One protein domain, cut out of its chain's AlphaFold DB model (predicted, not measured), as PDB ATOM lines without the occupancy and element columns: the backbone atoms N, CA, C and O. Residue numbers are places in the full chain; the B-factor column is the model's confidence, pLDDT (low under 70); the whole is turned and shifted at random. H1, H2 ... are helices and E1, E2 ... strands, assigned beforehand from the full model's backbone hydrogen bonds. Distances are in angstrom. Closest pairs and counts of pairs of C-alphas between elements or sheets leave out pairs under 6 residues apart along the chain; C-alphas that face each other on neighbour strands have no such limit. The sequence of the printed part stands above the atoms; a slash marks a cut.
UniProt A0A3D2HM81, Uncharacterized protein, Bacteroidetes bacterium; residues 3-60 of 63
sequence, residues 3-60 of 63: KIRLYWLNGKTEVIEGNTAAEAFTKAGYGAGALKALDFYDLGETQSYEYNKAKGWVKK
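AT A GLANCE: This is residues 3 to 60 of the 63 residues of an uncharacterized protein of Bacteroidetes bacterium (UniProt A0A3D2HM81). A small, strongly twisted sheet of three strands, E2, E1 and E3, has one short helix, H1, across one face, while a separate hairpin, E4 and E5, stands off the other face with a gap between. A second, very short helix, H2, lies beyond the sheet in the connection from H1 to E3. The printed part has 58 residues with two named helices and five named strands, in the order E1, E2, H1, H2, E3, E4, E5; both sheets are antiparallel, and the class is mixed. The whole is compact, with a radius of gyration of the C-alphas of 11.3 A, and flat, spanning 33 by 23 by 11 A.

IN THESE COORDINATES: E1, residues 3 to 8, begins with C-alpha 3 at (-16.876, -42.715, -52.400) and is 16.2 A long. E2, residues 13 to 18, is 16.8 A long. H1, residues 21 to 27, measures 9.9 A, and H2 is residues 32 to 35. E3, residues 38 to 43, measures 14.4 A. E4 is residues 49 to 52; E5, residues 56 to 59, ends with C-alpha 59 at (-22.711, -47.731, -35.412).

HOW THE PARTS SIT: E1 is the inner strand. In its hairpin with E2, N 6 and O 14 are 2.8 A apart, within hydrogen-bond range; with antiparallel E3, N 5 and O 42 are 2.9 A apart. E2, H1 H2, E3 form a split strand-helix-strand unit, two strands running the same way with E1 between them, and a right-handed crossover. H1 is on the sheet at a height of 7.6 A, over E2 and across it at 86 degrees on the local plane; their closest C-alphas, Gly 18 and Ala 24, are 4.0 A apart. H2 is not on the sheet. E1 and E4 are near each other, with 5 pairs of C-alphas within 10 A. In the hairpin of E4 and E5, N 56 and O 52 are 2.7 A apart. Every O i to N i+4 pair in H1 is within hydrogen-bond range; H2 is too short for one.

THE WHOLE: The C-alphas of Asn 19 and Ala 54, the two farthest apart, are 35.1 A apart. The printed part has no cut, its links are tight, and no printed residue is under 70 in pLDDT.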
ATOM      1  N   LYS A   3     -15.563 -42.145 -52.680       93.88
ATOM      2  CA  LYS A   3     -16.876 -42.715 -52.400       93.88
ATOM      3  C   LYS A   3     -17.408 -42.080 -51.131       93.88
ATOM      4  O   LYS A   3     -16.651 -41.879 -50.185       93.88
ATOM      5  N   ILE A   4     -18.691 -41.767 -51.109       93.81
ATOM      6  CA  ILE A   4     -19.355 -41.171 -49.955       93.81
ATOM      7  C   ILE A   4     -20.625 -41.958 -49.713       93.81
ATOM      8  O   ILE A   4     -21.464 -42.080 -50.609       93.81
ATOM      9  N   ARG A   5     -20.777 -42.492 -48.505       94.62
ATOM     10  CA  ARG A   5     -21.974 -43.222 -48.116       94.62
ATOM     11  C   ARG A   5     -22.957 -42.288 -47.432       94.62
ATOM     12  O   ARG A   5     -22.638 -41.663 -46.426       94.62
ATOM     13  N   LEU A   6     -24.160 -42.220 -47.982       94.31
ATOM     14  CA  LEU A   6     -25.262 -41.410 -47.485       94.31
ATOM     15  C   LEU A   6     -26.145 -42.226 -46.546       94.31
ATOM     16  O   LEU A   6     -26.412 -43.403 -46.806       94.31
ATOM     17  N   TYR A   7     -26.621 -41.579 -45.487       94.31
ATOM     18  CA  TYR A   7     -27.530 -42.142 -44.498       94.31
ATOM     19  C   TYR A   7     -28.779 -41.260 -44.421       94.31
ATOM     20  O   TYR A   7     -28.724 -40.104 -44.003       94.31
ATOM     21  N   TRP A   8     -29.908 -41.792 -44.886       93.44
ATOM     22  CA  TRP A   8     -31.165 -41.054 -45.019       93.44
ATOM     23  C   TRP A   8     -32.090 -41.261 -43.813       93.44
ATOM     24  O   TRP A   8     -32.140 -42.350 -43.246       93.44
ATOM     25  N   LEU A   9     -32.938 -40.277 -43.504       89.81
ATOM     26  CA  LEU A   9     -33.906 -40.347 -42.387       89.81
ATOM     27  C   LEU A   9     -34.840 -41.566 -42.421       89.81
ATOM     28  O   LEU A   9     -35.333 -42.026 -41.391       89.81
ATOM     29  N   ASN A  10     -35.095 -42.103 -43.614       88.94
ATOM     30  CA  ASN A  10     -35.938 -43.279 -43.825       88.94
ATOM     31  C   ASN A  10     -35.203 -44.618 -43.615       88.94
ATOM     32  O   ASN A  10     -35.770 -45.673 -43.903       88.94
ATOM     33  N   GLY A  11     -33.944 -44.586 -43.171       91.19
ATOM     34  CA  GLY A  11     -33.111 -45.767 -42.974       91.19
ATOM     35  C   GLY A  11     -32.489 -46.341 -44.242       91.19
ATOM     36  O   GLY A  11     -31.871 -47.405 -44.191       91.19
ATOM     37  N   LYS A  12     -32.630 -45.669 -45.389       92.12
ATOM     38  CA  LYS A  12     -31.913 -46.051 -46.608       92.12
ATOM     39  C   LYS A  12     -30.463 -45.597 -46.531       92.12
ATOM     40  O   LYS A  12     -30.139 -44.584 -45.915       92.12
ATOM     41  N   THR A  13     -29.608 -46.340 -47.221       94.12
ATOM     42  CA  THR A  13     -28.226 -45.938 -47.470       94.12
ATOM     43  C   THR A  13     -27.880 -46.140 -48.930       94.12
ATOM     44  O   THR A  13     -28.424 -47.030 -49.584       94.12
ATOM     45  N   GLU A  14     -26.953 -45.338 -49.425       94.19
ATOM     46  CA  GLU A  14     -26.433 -45.439 -50.784       94.19
ATOM     47  C   GLU A  14     -25.011 -44.890 -50.846       94.19
ATOM     48  O   GLU A  14     -24.567 -44.219 -49.917       94.19
ATOM     49  N   VAL A  15     -24.295 -45.196 -51.924       95.25
ATOM     50  CA  VAL A  15     -22.948 -44.675 -52.161       95.25
ATOM     51  C   VAL A  15     -22.992 -43.811 -53.400       95.25
ATOM     52  O   VAL A  15     -23.423 -44.265 -54.458       95.25
ATOM     53  N   ILE A  16     -22.520 -42.583 -53.251       94.69
ATOM     54  CA  ILE A  16     -22.298 -41.648 -54.346       94.69
ATOM     55  C   ILE A  16     -20.797 -41.479 -54.566       94.69
ATOM     56  O   ILE A  16     -19.989 -41.710 -53.664       94.69
ATOM     57  N   GLU A  17     -20.420 -41.075 -55.776       94.81
ATOM     58  CA  GLU A  17     -19.021 -40.985 -56.190       94.81
ATOM     59  C   GLU A  17     -18.748 -39.643 -56.866       94.81
ATOM     60  O   GLU A  17     -19.485 -39.219 -57.763       94.81
ATOM     61  N   GLY A  18     -17.657 -38.991 -56.479       92.06
ATOM     62  CA  GLY A  18     -17.222 -37.729 -57.076       92.06
ATOM     63  C   GLY A  18     -15.807 -37.364 -56.656       92.06
ATOM     64  O   GLY A  18     -15.182 -38.054 -55.856       92.06
ATOM     65  N   ASN A  19     -15.263 -36.291 -57.216       91.06
ATOM     66  CA  ASN A  19     -13.963 -35.766 -56.791       91.06
ATOM     67  C   ASN A  19     -14.052 -34.943 -55.502       91.06
ATOM     68  O   ASN A  19     -13.040 -34.712 -54.855       91.06
ATOM     69  N   THR A  20     -15.255 -34.483 -55.158       89.81
ATOM     70  CA  THR A  20     -15.580 -33.806 -53.901       89.81
ATOM     71  C   THR A  20     -16.987 -34.209 -53.473       89.81
ATOM     72  O   THR A  20     -17.780 -34.659 -54.305       89.81
ATOM     73  N   ALA A  21     -17.342 -33.983 -52.206       86.81
ATOM     74  CA  ALA A  21     -18.705 -34.217 -51.737       86.81
ATOM     75  C   ALA A  21     -19.744 -33.441 -52.556       86.81
ATOM     76  O   ALA A  21     -20.693 -34.034 -53.061       86.81
ATOM     77  N   ALA A  22     -19.529 -32.141 -52.772       88.81
ATOM     78  CA  ALA A  22     -20.447 -31.303 -53.544       88.81
ATOM     79  C   ALA A  22     -20.642 -31.804 -54.987       88.81
ATOM     80  O   ALA A  22     -21.771 -31.840 -55.483       88.81
ATOM     81  N   GLU A  23     -19.560 -32.229 -55.648       91.88
ATOM     82  CA  GLU A  23     -19.633 -32.820 -56.987       91.88
ATOM     83  C   GLU A  23     -20.401 -34.146 -56.965       91.88
ATOM     84  O   GLU A  23     -21.279 -34.349 -57.800       91.88
ATOM     85  N   ALA A  24     -20.129 -35.015 -55.986       92.44
ATOM     86  CA  ALA A  24     -20.803 -36.303 -55.848       92.44
ATOM     87  C   ALA A  24     -22.321 -36.124 -55.665       92.44
ATOM     88  O   ALA A  24     -23.105 -36.779 -56.352       92.44
ATOM     89  N   PHE A  25     -22.745 -35.198 -54.794       91.12
ATOM     90  CA  PHE A  25     -24.163 -34.880 -54.591       91.12
ATOM     91  C   PHE A  25     -24.805 -34.333 -55.871       91.12
ATOM     92  O   PHE A  25     -25.872 -34.795 -56.272       91.12
ATOM     93  N   THR A  26     -24.130 -33.401 -56.549       91.94
ATOM     94  CA  THR A  26     -24.616 -32.805 -57.804       91.94
ATOM     95  C   THR A  26     -24.769 -33.860 -58.903       91.94
ATOM     96  O   THR A  26     -25.802 -33.918 -59.566       91.94
ATOM     97  N   LYS A  27     -23.771 -34.738 -59.070       92.12
ATOM     98  CA  LYS A  27     -23.761 -35.819 -60.066       92.12
ATOM     99  C   LYS A  27     -24.830 -36.878 -59.791       92.12
ATOM    100  O   LYS A  27     -25.410 -37.408 -60.732       92.12
ATOM    101  N   ALA A  28     -25.115 -37.150 -58.518       90.75
ATOM    102  CA  ALA A  28     -26.205 -38.028 -58.096       90.75
ATOM    103  C   ALA A  28     -27.602 -37.381 -58.232       90.75
ATOM    104  O   ALA A  28     -28.611 -38.043 -58.007       90.75
ATOM    105  N   GLY A  29     -27.684 -36.101 -58.619       91.31
ATOM    106  CA  GLY A  29     -28.948 -35.379 -58.789       91.31
ATOM    107  C   GLY A  29     -29.544 -34.843 -57.484       91.31
ATOM    108  O   GLY A  29     -30.705 -34.430 -57.456       91.31
ATOM    109  N   TYR A  30     -28.770 -34.819 -56.397       90.50
ATOM    110  CA  TYR A  30     -29.211 -34.299 -55.108       90.50
ATOM    111  C   TYR A  30     -28.973 -32.794 -55.009       90.50
ATOM    112  O   TYR A  30     -27.851 -32.320 -54.847       90.50
ATOM    113  N   GLY A  31     -30.063 -32.028 -55.080       85.38
ATOM    114  CA  GLY A  31     -30.061 -30.593 -54.799       85.38
ATOM    115  C   GLY A  31     -30.267 -30.262 -53.315       85.38
ATOM    116  O   GLY A  31     -30.444 -31.140 -52.470       85.38
ATOM    117  N   ALA A  32     -30.347 -28.966 -52.999       82.31
ATOM    118  CA  ALA A  32     -30.515 -28.462 -51.629       82.31
ATOM    119  C   ALA A  32     -31.750 -29.024 -50.891       82.31
ATOM    120  O   ALA A  32     -31.741 -29.152 -49.669       82.31
ATOM    121  N   GLY A  33     -32.812 -29.380 -51.622       82.00
ATOM    122  CA  GLY A  33     -34.001 -30.015 -51.047       82.00
ATOM    123  C   GLY A  33     -33.757 -31.453 -50.580       82.00
ATOM    124  O   GLY A  33     -34.273 -31.844 -49.538       82.00
ATOM    125  N   ALA A  34     -32.934 -32.215 -51.305       83.06
ATOM    126  CA  ALA A  34     -32.606 -33.593 -50.948       83.06
ATOM    127  C   ALA A  34     -31.716 -33.652 -49.701       83.06
ATOM    128  O   ALA A  34     -31.926 -34.499 -48.839       83.06
ATOM    129  N   LEU A  35     -30.800 -32.692 -49.542       83.06
ATOM    130  CA  LEU A  35     -29.930 -32.598 -48.365       83.06
ATOM    131  C   LEU A  35     -30.705 -32.437 -47.046       83.06
ATOM    132  O   LEU A  35     -30.187 -32.805 -46.001       83.06
ATOM    133  N   LYS A  36     -31.956 -31.954 -47.076       86.06
ATOM    134  CA  LYS A  36     -32.814 -31.889 -45.879       86.06
ATOM    135  C   LYS A  36     -33.275 -33.260 -45.378       86.06
ATOM    136  O   LYS A  36     -33.677 -33.367 -44.226       86.06
ATOM    137  N   ALA A  37     -33.282 -34.274 -46.243       87.88
ATOM    138  CA  ALA A  37     -33.685 -35.636 -45.898       87.88
ATOM    139  C   ALA A  37     -32.502 -36.525 -45.468       87.88
ATOM    140  O   ALA A  37     -32.705 -37.686 -45.098       87.88
ATOM    141  N   LEU A  38     -31.279 -35.999 -45.562       91.38
ATOM    142  CA  LEU A  38     -30.047 -36.677 -45.189       91.38
ATOM    143  C   LEU A  38     -29.795 -36.467 -43.691       91.38
ATOM    144  O   LEU A  38     -29.759 -35.327 -43.238       91.38
ATOM    145  N   ASP A  39     -29.603 -37.549 -42.936       92.75
ATOM    146  CA  ASP A  39     -29.162 -37.451 -41.540       92.75
ATOM    147  C   ASP A  39     -27.685 -37.056 -41.489       92.75
ATOM    148  O   ASP A  39     -27.299 -36.079 -40.850       92.75
ATOM    149  N   PHE A  40     -26.847 -37.833 -42.179       92.81
ATOM    150  CA  PHE A  40     -25.410 -37.606 -42.294       92.81
ATOM    151  C   PHE A  40     -24.821 -38.409 -43.459       92.81
ATOM    152  O   PHE A  40     -25.493 -39.211 -44.113       92.81
ATOM    153  N   TYR A  41     -23.536 -38.192 -43.718       92.81
ATOM    154  CA  TYR A  41     -22.749 -38.968 -44.664       92.81
ATOM    155  C   TYR A  41     -21.417 -39.381 -44.034       92.81
ATOM    156  O   TYR A  41     -20.952 -38.753 -43.084       92.81
ATOM    157  N   ASP A  42     -20.815 -40.436 -44.570       92.75
ATOM    158  CA  ASP A  42     -19.507 -40.952 -44.167       92.75
ATOM    159  C   ASP A  42     -18.608 -41.086 -45.405       92.75
ATOM    160  O   ASP A  42     -19.100 -41.278 -46.523       92.75
ATOM    161  N   LEU A  43     -17.295 -40.947 -45.221       90.88
ATOM    162  CA  LEU A  43     -16.331 -41.070 -46.312       90.88
ATOM    163  C   LEU A  43     -15.975 -42.544 -46.516       90.88
ATOM    164  O   LEU A  43     -15.509 -43.225 -45.608       90.88
ATOM    165  N   GLY A  44     -16.153 -43.023 -47.741       89.25
ATOM    166  CA  GLY A  44     -15.956 -44.409 -48.137       89.25
ATOM    167  C   GLY A  44     -17.253 -45.103 -48.549       89.25
ATOM    168  O   GLY A  44     -18.340 -44.528 -48.567       89.25
ATOM    169  N   GLU A  45     -17.133 -46.375 -48.918       90.56
ATOM    170  CA  GLU A  45     -18.272 -47.216 -49.312       90.56
ATOM    171  C   GLU A  45     -18.817 -48.085 -48.178       90.56
ATOM    172  O   GLU A  45     -19.921 -48.626 -48.294       90.56
ATOM    173  N   THR A  46     -18.057 -48.217 -47.090       91.38
ATOM    174  CA  THR A  46     -18.368 -49.114 -45.980       91.38
ATOM    175  C   THR A  46     -19.576 -48.612 -45.208       91.38
ATOM    176  O   THR A  46     -19.619 -47.486 -44.714       91.38
ATOM    177  N   GLN A  47     -20.573 -49.481 -45.059       89.50
ATOM    178  CA  GLN A  47     -21.724 -49.188 -44.223       89.50
ATOM    179  C   GLN A  47     -21.379 -49.399 -42.744       89.50
ATOM    180  O   GLN A  47     -21.610 -50.473 -42.191       89.50
ATOM    181  N   SER A  48     -20.855 -48.350 -42.112       90.56
ATOM    182  CA  SER A  48     -20.489 -48.315 -40.690       90.56
ATOM    183  C   SER A  48     -21.687 -48.176 -39.746       90.56
ATOM    184  O   SER A  48     -21.528 -48.386 -38.548       90.56
ATOM    185  N   TYR A  49     -22.878 -47.835 -40.255       92.56
ATOM    186  CA  TYR A  49     -24.092 -47.652 -39.451       92.56
ATOM    187  C   TYR A  49     -25.270 -48.480 -39.972       92.56
ATOM    188  O   TYR A  49     -25.445 -48.688 -41.175       92.56
ATOM    189  N   GLU A  50     -26.111 -48.938 -39.053       92.94
ATOM    190  CA  GLU A  50     -27.363 -49.635 -39.329       92.94
ATOM    191  C   GLU A  50     -28.549 -48.844 -38.777       92.94
ATOM    192  O   GLU A  50     -28.462 -48.252 -37.700       92.94
ATOM    193  N   TYR A  51     -29.655 -48.812 -39.521       93.12
ATOM    194  CA  TYR A  51     -30.843 -48.080 -39.101       93.12
ATOM    195  C   TYR A  51     -31.707 -48.919 -38.164       93.12
ATOM    196  O   TYR A  51     -32.246 -49.959 -38.546       93.12
ATOM    197  N   ASN A  52     -31.904 -48.426 -36.947       92.38
ATOM    198  CA  ASN A  52     -32.828 -48.980 -35.976       92.38
ATOM    199  C   ASN A  52     -34.062 -48.072 -35.861       92.38
ATOM    200  O   ASN A  52     -33.946 -46.921 -35.460       92.38
ATOM    201  N   LYS A  53     -35.268 -48.589 -36.125       87.12
ATOM    202  CA  LYS A  53     -36.506 -47.780 -36.088       87.12
ATOM    203  C   LYS A  53     -36.785 -47.090 -34.743       87.12
ATOM    204  O   LYS A  53     -37.485 -46.087 -34.728       87.12
ATOM    205  N   ALA A  54     -36.280 -47.626 -33.633       90.38
ATOM    206  CA  ALA A  54     -36.482 -47.063 -32.299       90.38
ATOM    207  C   ALA A  54     -35.356 -46.112 -31.860       90.38
ATOM    208  O   ALA A  54     -35.581 -45.265 -31.001       90.38
ATOM    209  N   LYS A  55     -34.144 -46.267 -32.409       88.31
ATOM    210  CA  LYS A  55     -32.937 -45.540 -31.968       88.31
ATOM    211  C   LYS A  55     -32.286 -44.671 -33.049       88.31
ATOM    212  O   LYS A  55     -31.353 -43.941 -32.741       88.31
ATOM    213  N   GLY A  56     -32.752 -44.747 -34.291       91.25
ATOM    214  CA  GLY A  56     -32.091 -44.152 -35.450       91.25
ATOM    215  C   GLY A  56     -30.844 -44.934 -35.868       91.25
ATOM    216  O   GLY A  56     -30.765 -46.152 -35.695       91.25
ATOM    217  N   TRP A  57     -29.869 -44.237 -36.445       92.81
ATOM    218  CA  TRP A  57     -28.616 -44.833 -36.902       92.81
ATOM    219  C   TRP A  57     -27.722 -45.266 -35.740       92.81
ATOM    220  O   TRP A  57     -27.355 -44.464 -34.883       92.81
ATOM    221  N   VAL A  58     -27.320 -46.536 -35.739       93.31
ATOM    222  CA  VAL A  58     -26.433 -47.126 -34.730       93.31
ATOM    223  C   VAL A  58     -25.167 -47.625 -35.412       93.31
ATOM    224  O   VAL A  58     -25.237 -48.313 -36.430       93.31
ATOM    225  N   LYS A  59     -23.996 -47.279 -34.868       90.06
ATOM    226  CA  LYS A  59     -22.711 -47.731 -35.412       90.06
ATOM    227  C   LYS A  59     -22.600 -49.252 -35.282       90.06
ATOM    228  O   LYS A  59     -22.784 -49.790 -34.190       90.06
ATOM    229  N   LYS A  60     -22.279 -49.937 -36.379       88.38
ATOM    230  CA  LYS A  60     -21.986 -51.369 -36.378       88.38
ATOM    231  C   LYS A  60     -20.726 -51.594 -35.547       88.38
ATOM    232  O   LYS A  60     -19.664 -51.062 -35.867       88.38
TER     233      LYS A  60